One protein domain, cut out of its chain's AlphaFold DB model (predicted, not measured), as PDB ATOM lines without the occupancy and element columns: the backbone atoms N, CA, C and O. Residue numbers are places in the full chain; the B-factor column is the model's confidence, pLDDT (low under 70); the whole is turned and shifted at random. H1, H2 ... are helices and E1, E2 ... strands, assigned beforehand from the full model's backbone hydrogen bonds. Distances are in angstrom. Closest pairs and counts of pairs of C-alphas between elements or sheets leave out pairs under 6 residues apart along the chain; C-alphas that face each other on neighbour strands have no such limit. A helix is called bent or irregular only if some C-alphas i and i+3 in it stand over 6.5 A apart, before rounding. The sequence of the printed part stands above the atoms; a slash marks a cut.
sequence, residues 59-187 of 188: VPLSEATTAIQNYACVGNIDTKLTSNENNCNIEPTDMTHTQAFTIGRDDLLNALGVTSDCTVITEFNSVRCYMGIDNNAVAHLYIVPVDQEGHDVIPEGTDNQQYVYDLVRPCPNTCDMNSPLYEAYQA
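This is residues 59 to 187 of the 188 residues of an uncharacterized protein of Crocinitomicaceae bacterium (UniProt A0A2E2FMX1). One twisted antiparallel sheet of four strands has the long helix H1 packed across one face, while the short helix H2 stands up from the opposite face. Long loops swing out around this, and residues 172 to 181 stick out on the way through a tail that ends with the small helix H3, away from the sheet. The printed part has 129 residues with three named helices and four named strands, in the order H1 E1 H2 E2 E3 E4 H3; the sheet's order is E1 E2 E3 E4. The class is mixed, with under half of the residues in named elements. The whole is only just compact, close to loose, with a radius of gyration of the C-alphas of 16.6 A and spans of 47 by 44 by 30 A.

H1, residues 61 to 75, begins at C-alpha (36.312, -39.234, -11.127) and is 19.6 A long; it is irregular, but only just, with C-alphas 63 and 66 7.0 A apart. E1 is residues 99 to 104, H2 105 to 111, E2 126 to 133 with 23.3 A, E3 139 to 146 with 22.3 A, and E4 163 to 166. H3, residues 180 to 185, ends at C-alpha (54.172, -56.955, -12.040).

E2, E3 and E4 form a meander, each strand the antiparallel neighbour of the one before, with hairpins E2 and E3, and E3 and E4. Within hydrogen-bond range are N 101 and O 129 across the neighbours E1 and E2, at 2.9 A, N 130 and O 142 across the neighbours E2 and E3, at 2.8 A, and N 143 and O 165 across the neighbours E3 and E4, at 3.1 A. H1 is on the sheet at a height of 9.0 A and runs across the strands; its closest C-alphas to E4 are those of Leu 61 and Tyr 163, 4.5 A. H2 is on the opposite face, over E1. H3 is not on the sheet. In H2 and H3 every O i to N i+4 pair is within hydrogen-bond range, in H1 9 of 11.

The C-alphas of Glu 91 and Asp 117 are the farthest apart, 49.5 A. The printed part has no cut. The links H1 to E1, H2 to E2, E3 to E4 and E4 to H3 are long. The mean pLDDT of the printed part is 76.2, and it is under 70 in residues 71 to 97, 116, 169 to 176 and 181 to 187.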
ATOM      1  N   VAL A  59      36.738 -46.333 -12.056       84.19
ATOM      2  CA  VAL A  59      37.443 -45.512 -11.067       84.19
ATOM      3  C   VAL A  59      36.645 -44.227 -10.804       84.19
ATOM      4  O   VAL A  59      36.169 -43.599 -11.757       84.19
ATOM      5  N   PRO A  60      36.474 -43.800  -9.535       86.12
ATOM      6  CA  PRO A  60      35.820 -42.532  -9.218       86.12
ATOM      7  C   PRO A  60      36.517 -41.354  -9.903       86.12
ATOM      8  O   PRO A  60      37.747 -41.273  -9.907       86.12
ATOM      9  N   LEU A  61      35.746 -40.386 -10.416       86.50
ATOM     10  CA  LEU A  61      36.312 -39.234 -11.127       86.50
ATOM     11  C   LEU A  61      37.373 -38.518 -10.285       86.50
ATOM     12  O   LEU A  61      38.401 -38.141 -10.824       86.50
ATOM     13  N   SER A  62      37.174 -38.395  -8.967       84.88
ATOM     14  CA  SER A  62      38.124 -37.743  -8.057       84.88
ATOM     15  C   SER A  62      39.546 -38.305  -8.113       84.88
ATOM     16  O   SER A  62      40.490 -37.557  -7.870       84.88
ATOM     17  N   GLU A  63      39.707 -39.593  -8.416       82.19
ATOM     18  CA  GLU A  63      41.022 -40.230  -8.541       82.19
ATOM     19  C   GLU A  63      41.657 -39.927  -9.907       82.19
ATOM     20  O   GLU A  63      42.850 -39.638  -9.986       82.19
ATOM     21  N   ALA A  64      40.848 -39.881 -10.969       83.44
ATOM     22  CA  ALA A  64      41.297 -39.558 -12.325       83.44
ATOM     23  C   ALA A  64      41.437 -38.048 -12.599       83.44
ATOM     24  O   ALA A  64      42.110 -37.651 -13.555       83.44
ATOM     25  N   THR A  65      40.829 -37.195 -11.767       81.81
ATOM     26  CA  THR A  65      40.758 -35.736 -11.948       81.81
ATOM     27  C   THR A  65      42.131 -35.128 -12.192       81.81
ATOM     28  O   THR A  65      42.275 -34.333 -13.115       81.81
ATOM     29  N   THR A  66      43.150 -35.527 -11.429       75.38
ATOM     30  CA  THR A  66      44.508 -34.984 -11.583       75.38
ATOM     31  C   THR A  66      45.066 -35.260 -12.978       75.38
ATOM     32  O   THR A  66      45.569 -34.353 -13.637       75.38
ATOM     33  N   ALA A  67      44.934 -36.494 -13.474       72.88
ATOM     34  CA  ALA A  67      45.425 -36.858 -14.799       72.88
ATOM     35  C   ALA A  67      44.667 -36.111 -15.907       72.88
ATOM     36  O   ALA A  67      45.283 -35.577 -16.832       72.88
ATOM     37  N   ILE A  68      43.340 -36.028 -15.787       77.94
ATOM     38  CA  ILE A  68      42.474 -35.354 -16.761       77.94
ATOM     39  C   ILE A  68      42.751 -33.840 -16.788       77.94
ATOM     40  O   ILE A  68      42.938 -33.257 -17.859       77.94
ATOM     41  N   GLN A  69      42.850 -33.201 -15.620       75.75
ATOM     42  CA  GLN A  69      43.104 -31.763 -15.490       75.75
ATOM     43  C   GLN A  69      44.502 -31.364 -15.963       75.75
ATOM     44  O   GLN A  69      44.641 -30.336 -16.627       75.75
ATOM     45  N   ASN A  70      45.527 -32.181 -15.694       70.50
ATOM     46  CA  ASN A  70      46.884 -31.919 -16.178       70.50
ATOM     47  C   ASN A  70      46.918 -31.784 -17.704       70.50
ATOM     48  O   ASN A  70      47.571 -30.887 -18.237       70.50
ATOM     49  N   TYR A  71      46.162 -32.617 -18.420       68.81
ATOM     50  CA  TYR A  71      46.035 -32.486 -19.867       68.81
ATOM     51  C   TYR A  71      45.209 -31.259 -20.279       68.81
ATOM     52  O   TYR A  71      45.640 -30.510 -21.159       68.81
ATOM     53  N   ALA A  72      44.057 -31.019 -19.642       67.75
ATOM     54  CA  ALA A  72      43.202 -29.866 -19.946       67.75
ATOM     55  C   ALA A  72      43.973 -28.535 -19.842       67.75
ATOM     56  O   ALA A  72      43.875 -27.683 -20.729       67.75
ATOM     57  N   CYS A  73      44.820 -28.405 -18.817       65.12
ATOM     58  CA  CYS A  73      45.643 -27.223 -18.582       65.12
ATOM     59  C   CYS A  73      46.795 -27.044 -19.582       65.12
ATOM     60  O   CYS A  73      47.164 -25.910 -19.885       65.12
ATOM     61  N   VAL A  74      47.364 -28.127 -20.119       61.75
ATOM     62  CA  VAL A  74      48.464 -28.059 -21.103       61.75
ATOM     63  C   VAL A  74      47.936 -27.889 -22.534       61.75
ATOM     64  O   VAL A  74      48.582 -27.249 -23.365       61.75
ATOM     65  N   GLY A  75      46.763 -28.450 -22.834       57.22
ATOM     66  CA  GLY A  75      46.232 -28.571 -24.192       57.22
ATOM     67  C   GLY A  75      45.363 -27.416 -24.699       57.22
ATOM     68  O   GLY A  75      44.992 -27.450 -25.870       57.22
ATOM     69  N   ASN A  76      45.015 -26.413 -23.874       52.72
ATOM     70  CA  ASN A  76      43.959 -25.428 -24.193       52.72
ATOM     71  C   ASN A  76      42.634 -26.101 -24.621       52.72
ATOM     72  O   ASN A  76      41.952 -25.627 -25.532       52.72
ATOM     73  N   ILE A  77      42.282 -27.233 -24.010       55.97
ATOM     74  CA  ILE A  77      41.022 -27.922 -24.303       55.97
ATOM     75  C   ILE A  77      40.008 -27.494 -23.254       55.97
ATOM     76  O   ILE A  77      40.242 -27.652 -22.060       55.97
ATOM     77  N   ASP A  78      38.902 -26.920 -23.723       53.16
ATOM     78  CA  ASP A  78      37.801 -26.437 -22.894       53.16
ATOM     79  C   ASP A  78      37.051 -27.647 -22.321       53.16
ATOM     80  O   ASP A  78      36.061 -28.129 -22.865       53.16
ATOM     81  N   THR A  79      37.578 -28.247 -21.259       51.91
ATOM     82  CA  THR A  79      36.864 -29.312 -20.562       51.91
ATOM     83  C   THR A  79      35.721 -28.672 -19.787       51.91
ATOM     84  O   THR A  79      35.961 -27.981 -18.799       51.91
ATOM     85  N   LYS A  80      34.463 -28.945 -20.156       52.88
ATOM     86  CA  LYS A  80      33.286 -28.634 -19.320       52.88
ATOM     87  C   LYS A  80      33.216 -29.532 -18.066       52.88
ATOM     88  O   LYS A  80      32.140 -29.963 -17.658       52.88
ATOM     89  N   LEU A  81      34.353 -29.798 -17.424       52.69
ATOM     90  CA  LEU A  81      34.436 -30.328 -16.067       52.69
ATOM     91  C   LEU A  81      33.983 -29.200 -15.128       52.69
ATOM     92  O   LEU A  81      34.767 -28.366 -14.697       52.69
ATOM     93  N   THR A  82      32.665 -29.104 -14.953       41.03
ATOM     94  CA  THR A  82      31.966 -28.316 -13.924       41.03
ATOM     95  C   THR A  82      32.485 -26.890 -13.667       41.03
ATOM     96  O   THR A  82      32.908 -26.574 -12.570       41.03
ATOM     97  N   SER A  83      32.345 -26.000 -14.658       42.22
ATOM     98  CA  SER A  83      32.046 -24.542 -14.600       42.22
ATOM     99  C   SER A  83      32.648 -23.591 -13.540       42.22
ATOM    100  O   SER A  83      32.332 -22.406 -13.601       42.22
ATOM    101  N   ASN A  84      33.491 -24.005 -12.605       44.31
ATOM    102  CA  ASN A  84      34.084 -23.137 -11.598       44.31
ATOM    103  C   ASN A  84      35.581 -23.445 -11.510       44.31
ATOM    104  O   ASN A  84      35.979 -24.464 -10.966       44.31
ATOM    105  N   GLU A  85      36.375 -22.487 -11.995       46.28
ATOM    106  CA  GLU A  85      37.834 -22.378 -11.845       46.28
ATOM    107  C   GLU A  85      38.693 -23.047 -12.935       46.28
ATOM    108  O   GLU A  85      39.457 -23.971 -12.691       46.28
ATOM    109  N   ASN A  86      38.722 -22.414 -14.118       51.44
ATOM    110  CA  ASN A  86      39.822 -22.507 -15.099       51.44
ATOM    111  C   ASN A  86      41.146 -21.902 -14.570       51.44
ATOM    112  O   ASN A  86      41.900 -21.273 -15.316       51.44
ATOM    113  N   ASN A  87      41.429 -22.008 -13.271       55.00
ATOM    114  CA  ASN A  87      42.664 -21.506 -12.695       55.00
ATOM    115  C   ASN A  87      43.695 -22.634 -12.718       55.00
ATOM    116  O   ASN A  87      43.895 -23.325 -11.722       55.00
ATOM    117  N   CYS A  88      44.333 -22.823 -13.875       58.19
ATOM    118  CA  CYS A  88      45.472 -23.723 -14.058       58.19
ATOM    119  C   CYS A  88      46.720 -23.205 -13.316       58.19
ATOM    120  O   CYS A  88      47.774 -22.995 -13.908       58.19
ATOM    121  N   ASN A  89      46.604 -23.006 -12.004       54.97
ATOM    122  CA  ASN A  89      47.713 -22.802 -11.078       54.97
ATOM    123  C   ASN A  89      48.219 -24.161 -10.584       54.97
ATOM    124  O   ASN A  89      48.428 -24.362  -9.387       54.97
ATOM    125  N   ILE A  90      48.374 -25.118 -11.500       57.06
ATOM    126  CA  ILE A  90      49.122 -26.328 -11.192       57.06
ATOM    127  C   ILE A  90      50.582 -25.896 -11.259       57.06
ATOM    128  O   ILE A  90      51.162 -25.770 -12.338       57.06
ATOM    129  N   GLU A  91      51.145 -25.557 -10.095       59.34
ATOM    130  CA  GLU A  91      52.594 -25.469  -9.936       59.34
ATOM    131  C   GLU A  91      53.180 -26.754 -10.546       59.34
ATOM    132  O   GLU A  91      52.657 -27.832 -10.253       59.34
ATOM    133  N   PRO A  92      54.200 -26.673 -11.422       54.16
ATOM    134  CA  PRO A  92      54.813 -27.833 -12.060       54.16
ATOM    135  C   PRO A  92      55.627 -28.598 -11.015       54.16
ATOM    136  O   PRO A  92      56.856 -28.610 -11.014       54.16
ATOM    137  N   THR A  93      54.930 -29.189 -10.060       53.09
ATOM    138  CA  THR A  93      55.479 -30.044  -9.036       53.09
ATOM    139  C   THR A  93      55.070 -31.453  -9.399       53.09
ATOM    140  O   THR A  93      53.946 -31.875  -9.148       53.09
ATOM    141  N   ASP A  94      56.055 -32.151  -9.949       56.06
ATOM    142  CA  ASP A  94      56.161 -33.602  -9.993       56.06
ATOM    143  C   ASP A  94      55.643 -34.314 -11.254       56.06
ATOM    144  O   ASP A  94      54.761 -33.844 -11.970       56.06
ATOM    145  N   MET A  95      56.321 -35.422 -11.556       52.94
ATOM    146  CA  MET A  95      56.599 -36.050 -12.858       52.94
ATOM    147  C   MET A  95      55.399 -36.649 -13.616       52.94
ATOM    148  O   MET A  95      55.554 -37.637 -14.339       52.94
ATOM    149  N   THR A  96      54.218 -36.052 -13.507       61.97
ATOM    150  CA  THR A  96      53.011 -36.494 -14.211       61.97
ATOM    151  C   THR A  96      53.121 -36.216 -15.712       61.97
ATOM    152  O   THR A  96      52.773 -35.156 -16.228       61.97
ATOM    153  N   HIS A  97      53.646 -37.192 -16.449       68.50
ATOM    154  CA  HIS A  97      53.635 -37.169 -17.908       68.50
ATOM    155  C   HIS A  97      52.301 -37.728 -18.385       68.50
ATOM    156  O   HIS A  97      52.216 -38.896 -18.753       68.50
ATOM    157  N   THR A  98      51.262 -36.898 -18.360       76.44
ATOM    158  CA  THR A  98      49.966 -37.266 -18.931       76.44
ATOM    159  C   THR A  98      49.840 -36.710 -20.339       76.44
ATOM    160  O   THR A  98      50.000 -35.512 -20.575       76.44
ATOM    161  N   GLN A  99      49.538 -37.584 -21.289       85.62
ATOM    162  CA  GLN A  99      49.160 -37.229 -22.650       85.62
ATOM    163  C   GLN A  99      47.721 -37.666 -22.885       85.62
ATOM    164  O   GLN A  99      47.254 -38.623 -22.268       85.62
ATOM    165  N   ALA A 100      47.020 -36.997 -23.796       88.00
ATOM    166  CA  ALA A 100      45.733 -37.491 -24.247       88.00
ATOM    167  C   ALA A 100      45.601 -37.446 -25.763       88.00
ATOM    168  O   ALA A 100      46.170 -36.590 -26.442       88.00
ATOM    169  N   PHE A 101      44.820 -38.390 -26.275       91.62
ATOM    170  CA  PHE A 101      44.584 -38.588 -27.697       91.62
ATOM    171  C   PHE A 101      43.093 -38.774 -27.924       91.62
ATOM    172  O   PHE A 101      42.444 -39.545 -27.219       91.62
ATOM    173  N   THR A 102      42.537 -38.073 -28.906       93.88
ATOM    174  CA  THR A 102      41.162 -38.315 -29.343       93.88
ATOM    175  C   THR A 102      41.176 -39.371 -30.437       93.88
ATOM    176  O   THR A 102      41.850 -39.198 -31.451       93.88
ATOM    177  N   ILE A 103      40.429 -40.451 -30.231       95.38
ATOM    178  CA  ILE A 103      40.282 -41.557 -31.176       95.38
ATOM    179  C   ILE A 103      38.855 -41.515 -31.724       95.38
ATOM    180  O   ILE A 103      37.886 -41.474 -30.959       95.38
ATOM    181  N   GLY A 104      38.717 -41.495 -33.051       95.69
ATOM    182  CA  GLY A 104      37.414 -41.564 -33.709       95.69
ATOM    183  C   GLY A 104      36.754 -42.926 -33.496       95.69
ATOM    184  O   GLY A 104      37.434 -43.941 -33.368       95.69
ATOM    185  N   ARG A 105      35.418 -42.962 -33.483       93.12
ATOM    186  CA  ARG A 105      34.627 -44.191 -33.310       93.12
ATOM    187  C   ARG A 105      35.073 -45.285 -34.269       93.12
ATOM    188  O   ARG A 105      35.336 -46.395 -33.830       93.12
ATOM    189  N   ASP A 106      35.147 -44.976 -35.560       91.81
ATOM    190  CA  ASP A 106      35.456 -45.984 -36.574       91.81
ATOM    191  C   ASP A 106      36.887 -46.517 -36.401       91.81
ATOM    192  O   ASP A 106      37.097 -47.720 -36.496       91.81
ATOM    193  N   ASP A 107      37.849 -45.657 -36.048       93.69
ATOM    194  CA  ASP A 107      39.227 -46.072 -35.756       93.69
ATOM    195  C   ASP A 107      39.296 -46.989 -34.530       93.69
ATOM    196  O   ASP A 107      39.959 -48.026 -34.573       93.69
ATOM    197  N   LEU A 108      38.577 -46.645 -33.455       91.62
ATOM    198  CA  LEU A 108      38.503 -47.466 -32.247       91.62
ATOM    199  C   LEU A 108      37.853 -48.825 -32.535       91.62
ATOM    200  O   LEU A 108      38.398 -49.859 -32.159       91.62
ATOM    201  N   LEU A 109      36.708 -48.838 -33.220       90.31
ATOM    202  CA  LEU A 109      36.000 -50.070 -33.574       90.31
ATOM    203  C   LEU A 109      36.854 -50.964 -34.482       90.31
ATOM    204  O   LEU A 109      36.978 -52.160 -34.218       90.31
ATOM    205  N   ASN A 110      37.513 -50.381 -35.485       89.81
ATOM    206  CA  ASN A 110      38.435 -51.104 -36.359       89.81
ATOM    207  C   ASN A 110      39.619 -51.690 -35.573       89.81
ATOM    208  O   ASN A 110      39.986 -52.843 -35.799       89.81
ATOM    209  N   ALA A 111      40.195 -50.934 -34.633       88.69
ATOM    210  CA  ALA A 111      41.284 -51.409 -33.777       88.69
ATOM    211  C   ALA A 111      40.854 -52.571 -32.864       88.69
ATOM    212  O   ALA A 111      41.652 -53.468 -32.597       88.69
ATOM    213  N   LEU A 112      39.588 -52.592 -32.437       86.25
ATOM    214  CA  LEU A 112      38.985 -53.687 -31.669       86.25
ATOM    215  C   LEU A 112      38.554 -54.881 -32.541       86.25
ATOM    216  O   LEU A 112      37.996 -55.848 -32.025       86.25
ATOM    217  N   GLY A 113      38.795 -54.835 -33.854       86.75
ATOM    218  CA  GLY A 113      38.405 -55.897 -34.782       86.75
ATOM    219  C   GLY A 113      36.898 -55.976 -35.029       86.75
ATOM    220  O   GLY A 113      36.410 -56.986 -35.539       86.75
ATOM    221  N   VAL A 114      36.148 -54.927 -34.685       86.69
ATOM    222  CA  VAL A 114      34.727 -54.827 -35.012       86.69
ATOM    223  C   VAL A 114      34.617 -54.507 -36.499       86.69
ATOM    224  O   VAL A 114      34.852 -53.386 -36.941       86.69
ATOM    225  N   THR A 115      34.296 -55.527 -37.288       79.12
ATOM    226  CA  THR A 115      34.196 -55.426 -38.745       79.12
ATOM    227  C   THR A 115      32.983 -54.607 -39.179       79.12
ATOM    228  O   THR A 115      31.938 -54.643 -38.530       79.12
ATOM    229  N   SER A 116      33.077 -53.964 -40.345       69.25
ATOM    230  CA  SER A 116      32.007 -53.176 -40.981       69.25
ATOM    231  C   SER A 116      30.695 -53.932 -41.251       69.25
ATOM    232  O   SER A 116      29.680 -53.302 -41.537       69.25
ATOM    233  N   ASP A 117      30.692 -55.260 -41.123       78.31
ATOM    234  CA  ASP A 117      29.494 -56.101 -41.241       78.31
ATOM    235  C   ASP A 117      28.599 -56.026 -39.986       78.31
ATOM    236  O   ASP A 117      27.439 -56.440 -40.006       78.31
ATOM    237  N   CYS A 118      29.117 -55.450 -38.897       74.25
ATOM    238  CA  CYS A 118      28.391 -55.186 -37.665       74.25
ATOM    239  C   CYS A 118      27.839 -53.765 -37.641       74.25
ATOM    240  O   CYS A 118      28.583 -52.784 -37.635       74.25
ATOM    241  N   THR A 119      26.516 -53.640 -37.527       83.88
ATOM    242  CA  THR A 119      25.907 -52.345 -37.203       83.88
ATOM    243  C   THR A 119      26.080 -52.080 -35.710       83.88
ATOM    244  O   THR A 119      25.262 -52.509 -34.899       83.88
ATOM    245  N   VAL A 120      27.155 -51.384 -35.341       86.44
ATOM    246  CA  VAL A 120      27.340 -50.883 -33.974       86.44
ATOM    247  C   VAL A 120      26.700 -49.508 -33.861       86.44
ATOM    248  O   VAL A 120      27.081 -48.564 -34.551       86.44
ATOM    249  N   ILE A 121      25.711 -49.403 -32.979       86.19
ATOM    250  CA  ILE A 121      25.077 -48.134 -32.635       86.19
ATOM    251  C   ILE A 121      25.816 -47.578 -31.423       86.19
ATOM    252  O   ILE A 121      25.779 -48.173 -30.348       86.19
ATOM    253  N   THR A 122      26.486 -46.442 -31.600       88.75
ATOM    254  CA  THR A 122      27.132 -45.705 -30.512       88.75
ATOM    255  C   THR A 122      26.442 -44.363 -30.316       88.75
ATOM    256  O   THR A 122      25.979 -43.740 -31.272       88.75
ATOM    257  N   GLU A 123      26.374 -43.911 -29.068       89.81
ATOM    258  CA  GLU A 123      25.898 -42.563 -28.742       89.81
ATOM    259  C   GLU A 123      26.943 -41.495 -29.102       89.81
ATOM    260  O   GLU A 123      26.604 -40.420 -29.595       89.81
ATOM    261  N   PHE A 124      28.226 -41.825 -28.924       92.94
ATOM    262  CA  PHE A 124      29.356 -40.929 -29.160       92.94
ATOM    263  C   PHE A 124      30.145 -41.329 -30.412       92.94
ATOM    264  O   PHE A 124      30.237 -42.511 -30.762       92.94
ATOM    265  N   ASN A 125      30.732 -40.334 -31.083       94.44
ATOM    266  CA  ASN A 125      31.516 -40.513 -32.314       94.44
ATOM    267  C   ASN A 125      33.029 -40.545 -32.075       94.44
ATOM    268  O   ASN A 125      33.795 -40.752 -33.016       94.44
ATOM    269  N   SER A 126      33.470 -40.329 -30.841       95.50
ATOM    270  CA  SER A 126      34.876 -40.354 -30.461       95.50
ATOM    271  C   SER A 126      35.025 -40.556 -28.963       95.50
ATOM    272  O   SER A 126      34.104 -40.279 -28.189       95.50
ATOM    273  N   VAL A 127      36.211 -40.996 -28.569       94.38
ATOM    274  CA  VAL A 127      36.649 -41.061 -27.176       94.38
ATOM    275  C   VAL A 127      37.964 -40.308 -27.017       94.38
ATOM    276  O   VAL A 127      38.738 -40.185 -27.970       94.38
ATOM    277  N   ARG A 128      38.236 -39.809 -25.816       93.88
ATOM    278  CA  ARG A 128      39.536 -39.287 -25.413       93.88
ATOM    279  C   ARG A 128      40.195 -40.298 -24.490       93.88
ATOM    280  O   ARG A 128      39.633 -40.667 -23.463       93.88
ATOM    281  N   CYS A 129      41.382 -40.736 -24.883       92.06
ATOM    282  CA  CYS A 129      42.223 -41.618 -24.093       92.06
ATOM    283  C   CYS A 129      43.280 -40.778 -23.386       92.06
ATOM    284  O   CYS A 129      44.101 -40.156 -24.059       92.06
ATOM    285  N   TYR A 130      43.260 -40.770 -22.060       90.19
ATOM    286  CA  TYR A 130      44.274 -40.166 -21.207       90.19
ATOM    287  C   TYR A 130      45.251 -41.244 -20.774       90.19
ATOM    288  O   TYR A 130      44.839 -42.245 -20.201       90.19
ATOM    289  N   MET A 131      46.537 -41.045 -21.026       89.06
ATOM    290  CA  MET A 131      47.581 -41.989 -20.660       89.06
ATOM    291  C   MET A 131      48.682 -41.261 -19.906       89.06
ATOM    292  O   MET A 131      49.182 -40.238 -20.380       89.06
ATOM    293  N   GLY A 132      49.086 -41.784 -18.757       86.19
ATOM    294  CA  GLY A 132      50.165 -41.180 -17.984       86.19
ATOM    295  C   GLY A 132      50.636 -42.033 -16.823       86.19
ATOM    296  O   GLY A 132      50.136 -43.131 -16.605       86.19
ATOM    297  N   ILE A 133      51.622 -41.511 -16.098       82.06
ATOM    298  CA  ILE A 133      52.153 -42.097 -14.866       82.06
ATOM    299  C   ILE A 133      51.911 -41.088 -13.743       82.06
ATOM    300  O   ILE A 133      52.209 -39.903 -13.915       82.06
ATOM    301  N   ASP A 134      51.341 -41.537 -12.626       79.88
ATOM    302  CA  ASP A 134      51.100 -40.687 -11.458       79.88
ATOM    303  C   ASP A 134      52.340 -40.540 -10.553       79.88
ATOM    304  O   ASP A 134      53.411 -41.098 -10.802       79.88
ATOM    305  N   ASN A 135      52.195 -39.784  -9.463       79.25
ATOM    306  CA  ASN A 135      53.277 -39.543  -8.500       79.25
ATOM    307  C   ASN A 135      53.716 -40.802  -7.729       79.25
ATOM    308  O   ASN A 135      54.764 -40.788  -7.086       79.25
ATOM    309  N   ASN A 136      52.939 -41.885  -7.785       80.88
ATOM    310  CA  ASN A 136      53.270 -43.181  -7.198       80.88
ATOM    311  C   ASN A 136      53.890 -44.138  -8.230       80.88
ATOM    312  O   ASN A 136      54.007 -45.326  -7.949       80.88
ATOM    313  N   ALA A 137      54.274 -43.634  -9.410       79.69
ATOM    314  CA  ALA A 137      54.752 -44.423 -10.543       79.69
ATOM    315  C   ALA A 137      53.717 -45.419 -11.105       79.69
ATOM    316  O   ALA A 137      54.082 -46.348 -11.825       79.69
ATOM    317  N   VAL A 138      52.423 -45.211 -10.839       80.19
ATOM    318  CA  VAL A 138      51.353 -46.056 -11.379       80.19
ATOM    319  C   VAL A 138      50.943 -45.530 -12.749       80.19
ATOM    320  O   VAL A 138      50.623 -44.350 -12.905       80.19
ATOM    321  N   ALA A 139      50.968 -46.410 -13.749       83.25
ATOM    322  CA  ALA A 139      50.464 -46.105 -15.079       83.25
ATOM    323  C   ALA A 139      48.931 -46.112 -15.087       83.25
ATOM    324  O   ALA A 139      48.306 -47.000 -14.512       83.25
ATOM    325  N   HIS A 140      48.343 -45.150 -15.789       85.00
ATOM    326  CA  HIS A 140      46.901 -44.988 -15.937       85.00
ATOM    327  C   HIS A 140      46.538 -44.863 -17.413       85.00
ATOM    328  O   HIS A 140      47.257 -44.208 -18.179       85.00
ATOM    329  N   LEU A 141      45.415 -45.466 -17.804       89.19
ATOM    330  CA  LEU A 141      44.819 -45.348 -19.134       89.19
ATOM    331  C   LEU A 141      43.319 -45.133 -18.972       89.19
ATOM    332  O   LEU A 141      42.558 -46.094 -18.869       89.19
ATOM    333  N   TYR A 142      42.898 -43.870 -18.975       88.88
ATOM    334  CA  TYR A 142      41.487 -43.523 -18.868       88.88
ATOM    335  C   TYR A 142      40.855 -43.318 -20.236       88.88
ATOM    336  O   TYR A 142      41.439 -42.652 -21.090       88.88
ATOM    337  N   ILE A 143      39.638 -43.824 -20.428       90.38
ATOM    338  CA  ILE A 143      38.835 -43.548 -21.627       90.38
ATOM    339  C   ILE A 143      37.570 -42.785 -21.243       90.38
ATOM    340  O   ILE A 143      36.797 -43.221 -20.391       90.38
ATOM    341  N   VAL A 144      37.346 -41.657 -21.920       91.06
ATOM    342  CA  VAL A 144      36.184 -40.786 -21.718       91.06
ATOM    343  C   VAL A 144      35.486 -40.519 -23.058       91.06
ATOM    344  O   VAL A 144      36.163 -40.193 -24.034       91.06
ATOM    345  N   PRO A 145      34.152 -40.646 -23.163       92.50
ATOM    346  CA  PRO A 145      33.420 -40.240 -24.361       92.50
ATOM    347  C   PRO A 145      33.565 -38.747 -24.668       92.50
ATOM    348  O   PRO A 145      33.682 -37.925 -23.764       92.50
ATOM    349  N   VAL A 146      33.519 -38.384 -25.949       92.94
ATOM    350  CA  VAL A 146      33.595 -36.987 -26.397       92.94
ATOM    351  C   VAL A 146      32.333 -36.625 -27.175       92.94
ATOM    352  O   VAL A 146      31.923 -37.361 -28.080       92.94
ATOM    353  N   ASP A 147      31.712 -35.500 -26.817       92.38
ATOM    354  CA  ASP A 147      30.520 -34.980 -27.485       92.38
ATOM    355  C   ASP A 147      30.831 -34.355 -28.859       92.38
ATOM    356  O   ASP A 147      31.971 -34.285 -29.322       92.38
ATOM    357  N   GLN A 148      29.786 -33.896 -29.548       91.44
ATOM    358  CA  GLN A 148      29.912 -33.275 -30.872       91.44
ATOM    359  C   GLN A 148      30.617 -31.909 -30.843       91.44
ATOM    360  O   GLN A 148      31.062 -31.436 -31.889       91.44
ATOM    361  N   GLU A 149      30.701 -31.273 -29.676       90.19
ATOM    362  CA  GLU A 149      31.400 -30.004 -29.463       90.19
ATOM    363  C   GLU A 149      32.886 -30.229 -29.113       90.19
ATOM    364  O   GLU A 149      33.655 -29.272 -29.061       90.19
ATOM    365  N   GLY A 150      33.312 -31.486 -28.937       87.44
ATOM    366  CA  GLY A 150      34.677 -31.850 -28.566       87.44
ATOM    367  C   GLY A 150      34.923 -31.872 -27.056       87.44
ATOM    368  O   GLY A 150      36.081 -31.996 -26.643       87.44
ATOM    369  N   HIS A 151      33.869 -31.767 -26.244       88.62
ATOM    370  CA  HIS A 151      33.956 -31.820 -24.792       88.62
ATOM    371  C   HIS A 151      33.887 -33.252 -24.280       88.62
ATOM    372  O   HIS A 151      33.161 -34.098 -24.800       88.62
ATOM    373  N   ASP A 152      34.613 -33.490 -23.200       89.44
ATOM    374  CA  ASP A 152      34.581 -34.750 -22.483       89.44
ATOM    375  C   ASP A 152      33.263 -34.910 -21.722       89.44
ATOM    376  O   ASP A 152      32.839 -34.019 -20.981       89.44
ATOM    377  N   VAL A 153      32.625 -36.066 -21.896       90.62
ATOM    378  CA  VAL A 153      31.366 -36.425 -21.243       90.62
ATOM    379  C   VAL A 153      31.659 -37.466 -20.178       90.62
ATOM    380  O   VAL A 153      31.872 -38.638 -20.481       90.62
ATOM    381  N   ILE A 154      31.673 -37.033 -18.918       89.31
ATOM    382  CA  ILE A 154      31.895 -37.933 -17.788       89.31
ATOM    383  C   ILE A 154      30.572 -38.620 -17.423       89.31
ATOM    384  O   ILE A 154      29.601 -37.921 -17.120       89.31
ATOM    385  N   PRO A 155      30.498 -39.962 -17.457       84.19
ATOM    386  CA  PRO A 155      29.294 -40.676 -17.064       84.19
ATOM    387  C   PRO A 155      29.033 -40.554 -15.557       84.19
ATOM    388  O   PRO A 155      29.951 -40.462 -14.743       84.19
ATOM    389  N   GLU A 156      27.753 -40.598 -15.195       86.25
ATOM    390  CA  GLU A 156      27.278 -40.596 -13.810       86.25
ATOM    391  C   GLU A 156      26.651 -41.950 -13.466       86.25
ATOM    392  O   GLU A 156      25.849 -42.501 -14.225       86.25
ATOM    393  N   GLY A 157      27.048 -42.512 -12.324       80.06
ATOM    394  CA  GLY A 157      26.508 -43.750 -11.773       80.06
ATOM    395  C   GLY A 157      25.115 -43.569 -11.167       80.06
ATOM    396  O   GLY A 157      24.587 -42.463 -11.051       80.06
ATOM    397  N   THR A 158      24.502 -44.670 -10.723       79.62
ATOM    398  CA  THR A 158      23.161 -44.665 -10.102       79.62
ATOM    399  C   THR A 158      23.074 -43.869  -8.797       79.62
ATOM    400  O   THR A 158      21.985 -43.516  -8.349       79.62
ATOM    401  N   ASP A 159      24.212 -43.608  -8.168       83.94
ATOM    402  CA  ASP A 159      24.386 -42.802  -6.961       83.94
ATOM    403  C   ASP A 159      24.734 -41.328  -7.260       83.94
ATOM    404  O   ASP A 159      24.943 -40.546  -6.331       83.94
ATOM    405  N   ASN A 160      24.717 -40.926  -8.537       84.00
ATOM    406  CA  ASN A 160      25.192 -39.635  -9.049       84.00
ATOM    407  C   ASN A 160      26.698 -39.408  -8.832       84.00
ATOM    408  O   ASN A 160      27.150 -38.260  -8.811       84.00
ATOM    409  N   GLN A 161      27.485 -40.471  -8.645       84.88
ATOM    410  CA  GLN A 161      28.939 -40.354  -8.652       84.88
ATOM    411  C   GLN A 161      29.460 -40.414 -10.082       84.88
ATOM    412  O   GLN A 161      29.129 -41.312 -10.854       84.88
ATOM    413  N   GLN A 162      30.283 -39.432 -10.431       86.44
ATOM    414  CA  GLN A 162      30.989 -39.407 -11.702       86.44
ATOM    415  C   GLN A 162      32.151 -40.397 -11.674       86.44
ATOM    416  O   GLN A 162      32.864 -40.495 -10.672       86.44
ATOM    417  N   TYR A 163      32.356 -41.107 -12.778       85.94
ATOM    418  CA  TYR A 163      33.401 -42.118 -12.897       85.94
ATOM    419  C   TYR A 163      34.045 -42.111 -14.280       85.94
ATOM    420  O   TYR A 163      33.499 -41.559 -15.235       85.94
ATOM    421  N   VAL A 164      35.208 -42.742 -14.389       87.50
ATOM    422  CA  VAL A 164      35.883 -43.008 -15.663       87.50
ATOM    423  C   VAL A 164      36.312 -44.466 -15.735       87.50
ATOM    424  O   VAL A 164      36.413 -45.140 -14.710       87.50
ATOM    425  N   TYR A 165      36.558 -44.947 -16.950       84.19
ATOM    426  CA  TYR A 165      37.079 -46.292 -17.159       84.19
ATOM    427  C   TYR A 165      38.600 -46.272 -17.082       84.19
ATOM    428  O   TYR A 165      39.210 -45.565 -17.883       84.19
ATOM    429  N   ASP A 166      39.191 -47.031 -16.162       85.00
ATOM    430  CA  ASP A 166      40.634 -47.275 -16.094       85.00
ATOM    431  C   ASP A 166      40.940 -48.645 -16.688       85.00
ATOM    432  O   ASP A 166      40.514 -49.674 -16.174       85.00
ATOM    433  N   LEU A 167      41.678 -48.655 -17.793       82.56
ATOM    434  CA  LEU A 167      42.025 -49.884 -18.500       82.56
ATOM    435  C   LEU A 167      43.362 -50.486 -18.053       82.56
ATOM    436  O   LEU A 167      43.806 -51.473 -18.641       82.56
ATOM    437  N   VAL A 168      44.029 -49.900 -17.052       79.25
ATOM    438  CA  VAL A 168      45.267 -50.454 -16.476       79.25
ATOM    439  C   VAL A 168      44.980 -51.255 -15.209       79.25
ATOM    440  O   VAL A 168      45.774 -52.132 -14.854       79.25
ATOM    441  N   ARG A 169      43.858 -50.998 -14.520       68.38
ATOM    442  CA  ARG A 169      43.582 -51.586 -13.208       68.38
ATOM    443  C   ARG A 169      42.192 -52.203 -13.086       68.38
ATOM    444  O   ARG A 169      41.213 -51.544 -13.409       68.38
ATOM    445  N   PRO A 170      42.111 -53.376 -12.436       62.91
ATOM    446  CA  PRO A 170      43.139 -54.397 -12.271       62.91
ATOM    447  C   PRO A 170      43.301 -55.185 -13.573       62.91
ATOM    448  O   PRO A 170      42.401 -55.256 -14.405       62.91
ATOM    449  N   CYS A 171      44.443 -55.856 -13.706       52.91
ATOM    450  CA  CYS A 171      44.541 -57.002 -14.599       52.91
ATOM    451  C   CYS A 171      43.333 -57.908 -14.287       52.91
ATOM    452  O   CYS A 171      43.209 -58.313 -13.124       52.91
ATOM    453  N   PRO A 172      42.417 -58.182 -15.232       57.06
ATOM    454  CA  PRO A 172      41.266 -59.020 -14.932       57.06
ATOM    455  C   PRO A 172      41.754 -60.347 -14.338       57.06
ATOM    456  O   PRO A 172      42.864 -60.794 -14.630       57.06
ATOM    457  N   ASN A 173      40.928 -61.033 -13.543       52.66
ATOM    458  CA  ASN A 173      41.260 -62.361 -12.988       52.66
ATOM    459  C   ASN A 173      41.570 -63.422 -14.079       52.66
ATOM    460  O   ASN A 173      41.873 -64.573 -13.776       52.66
ATOM    461  N   THR A 174      41.461 -63.040 -15.355       53.28
ATOM    462  CA  THR A 174      41.839 -63.777 -16.561       53.28
ATOM    463  C   THR A 174      43.267 -63.503 -17.040       53.28
ATOM    464  O   THR A 174      43.680 -64.101 -18.034       53.28
ATOM    465  N   CYS A 175      44.028 -62.624 -16.384       59.22
ATOM    466  CA  CYS A 175      45.435 -62.434 -16.703       59.22
ATOM    467  C   CYS A 175      46.173 -63.763 -16.529       59.22
ATOM    468  O   CYS A 175      46.134 -64.386 -15.467       59.22
ATOM    469  N   ASP A 176      46.811 -64.219 -17.609       65.12
ATOM    470  CA  ASP A 176      47.586 -65.453 -17.603       65.12
ATOM    471  C   ASP A 176      48.715 -65.315 -16.583       65.12
ATOM    472  O   ASP A 176      49.658 -64.548 -16.780       65.12
ATOM    473  N   MET A 177      48.609 -66.063 -15.484       74.00
ATOM    474  CA  MET A 177      49.592 -66.037 -14.400       74.00
ATOM    475  C   MET A 177      50.969 -66.552 -14.845       74.00
ATOM    476  O   MET A 177      51.944 -66.357 -14.129       74.00
ATOM    477  N   ASN A 178      51.057 -67.193 -16.016       77.62
ATOM    478  CA  ASN A 178      52.315 -67.623 -16.630       77.62
ATOM    479  C   ASN A 178      52.830 -66.629 -17.681       77.62
ATOM    480  O   ASN A 178      53.838 -66.890 -18.339       77.62
ATOM    481  N   SER A 179      52.132 -65.512 -17.891       73.00
ATOM    482  CA  SER A 179      52.609 -64.470 -18.786       73.00
ATOM    483  C   SER A 179      53.859 -63.822 -18.187       73.00
ATOM    484  O   SER A 179      53.837 -63.434 -17.016       73.00
ATOM    485  N   PRO A 180      54.913 -63.581 -18.987       70.50
ATOM    486  CA  PRO A 180      56.070 -62.795 -18.556       70.50
ATOM    487  C   PRO A 180      55.699 -61.410 -18.000       70.50
ATOM    488  O   PRO A 180      56.443 -60.841 -17.205       70.50
ATOM    489  N   LEU A 181      54.541 -60.864 -18.397       57.78
ATOM    490  CA  LEU A 181      54.027 -59.597 -17.871       57.78
ATOM    491  C   LEU A 181      53.482 -59.723 -16.442       57.78
ATOM    492  O   LEU A 181      53.599 -58.778 -15.668       57.78
ATOM    493  N   TYR A 182      52.917 -60.877 -16.076       65.75
ATOM    494  CA  TYR A 182      52.413 -61.121 -14.723       65.75
ATOM    495  C   TYR A 182      53.564 -61.248 -13.716       65.75
ATOM    496  O   TYR A 182      53.509 -60.675 -12.630       65.75
ATOM    497  N   GLU A 183      54.642 -61.937 -14.100       68.31
ATOM    498  CA  GLU A 183      55.847 -62.071 -13.269       68.31
ATOM    499  C   GLU A 183      56.536 -60.722 -13.024       68.31
ATOM    500  O   GLU A 183      56.984 -60.455 -11.911       68.31
ATOM    501  N   ALA A 184      56.584 -59.856 -14.043       63.09
ATOM    502  CA  ALA A 184      57.161 -58.520 -13.924       63.09
ATOM    503  C   ALA A 184      56.373 -57.616 -12.959       63.09
ATOM    504  O   ALA A 184      56.981 -56.821 -12.250       63.09
ATOM    505  N   TYR A 185      55.044 -57.758 -12.904       59.25
ATOM    506  CA  TYR A 185      54.172 -56.955 -12.040       59.25
ATOM    507  C   TYR A 185      54.271 -57.330 -10.549       59.25
ATOM    508  O   TYR A 185      54.122 -56.476  -9.687       59.25
ATOM    509  N   GLN A 186      54.544 -58.598 -10.222       57.91
ATOM    510  CA  GLN A 186      54.617 -59.084  -8.832       57.91
ATOM    511  C   GLN A 186      55.987 -58.870  -8.162       57.91
ATOM    512  O   GLN A 186      56.184 -59.275  -7.015       57.91
ATOM    513  N   ALA A 187      56.961 -58.319  -8.889       54.94
ATOM    514  CA  ALA A 187      58.337 -58.155  -8.427       54.94
ATOM    515  C   ALA A 187      58.623 -56.786  -7.771       54.94
ATOM    516  O   ALA A 187      59.764 -56.553  -7.359       54.94
TER     517      ALA A 187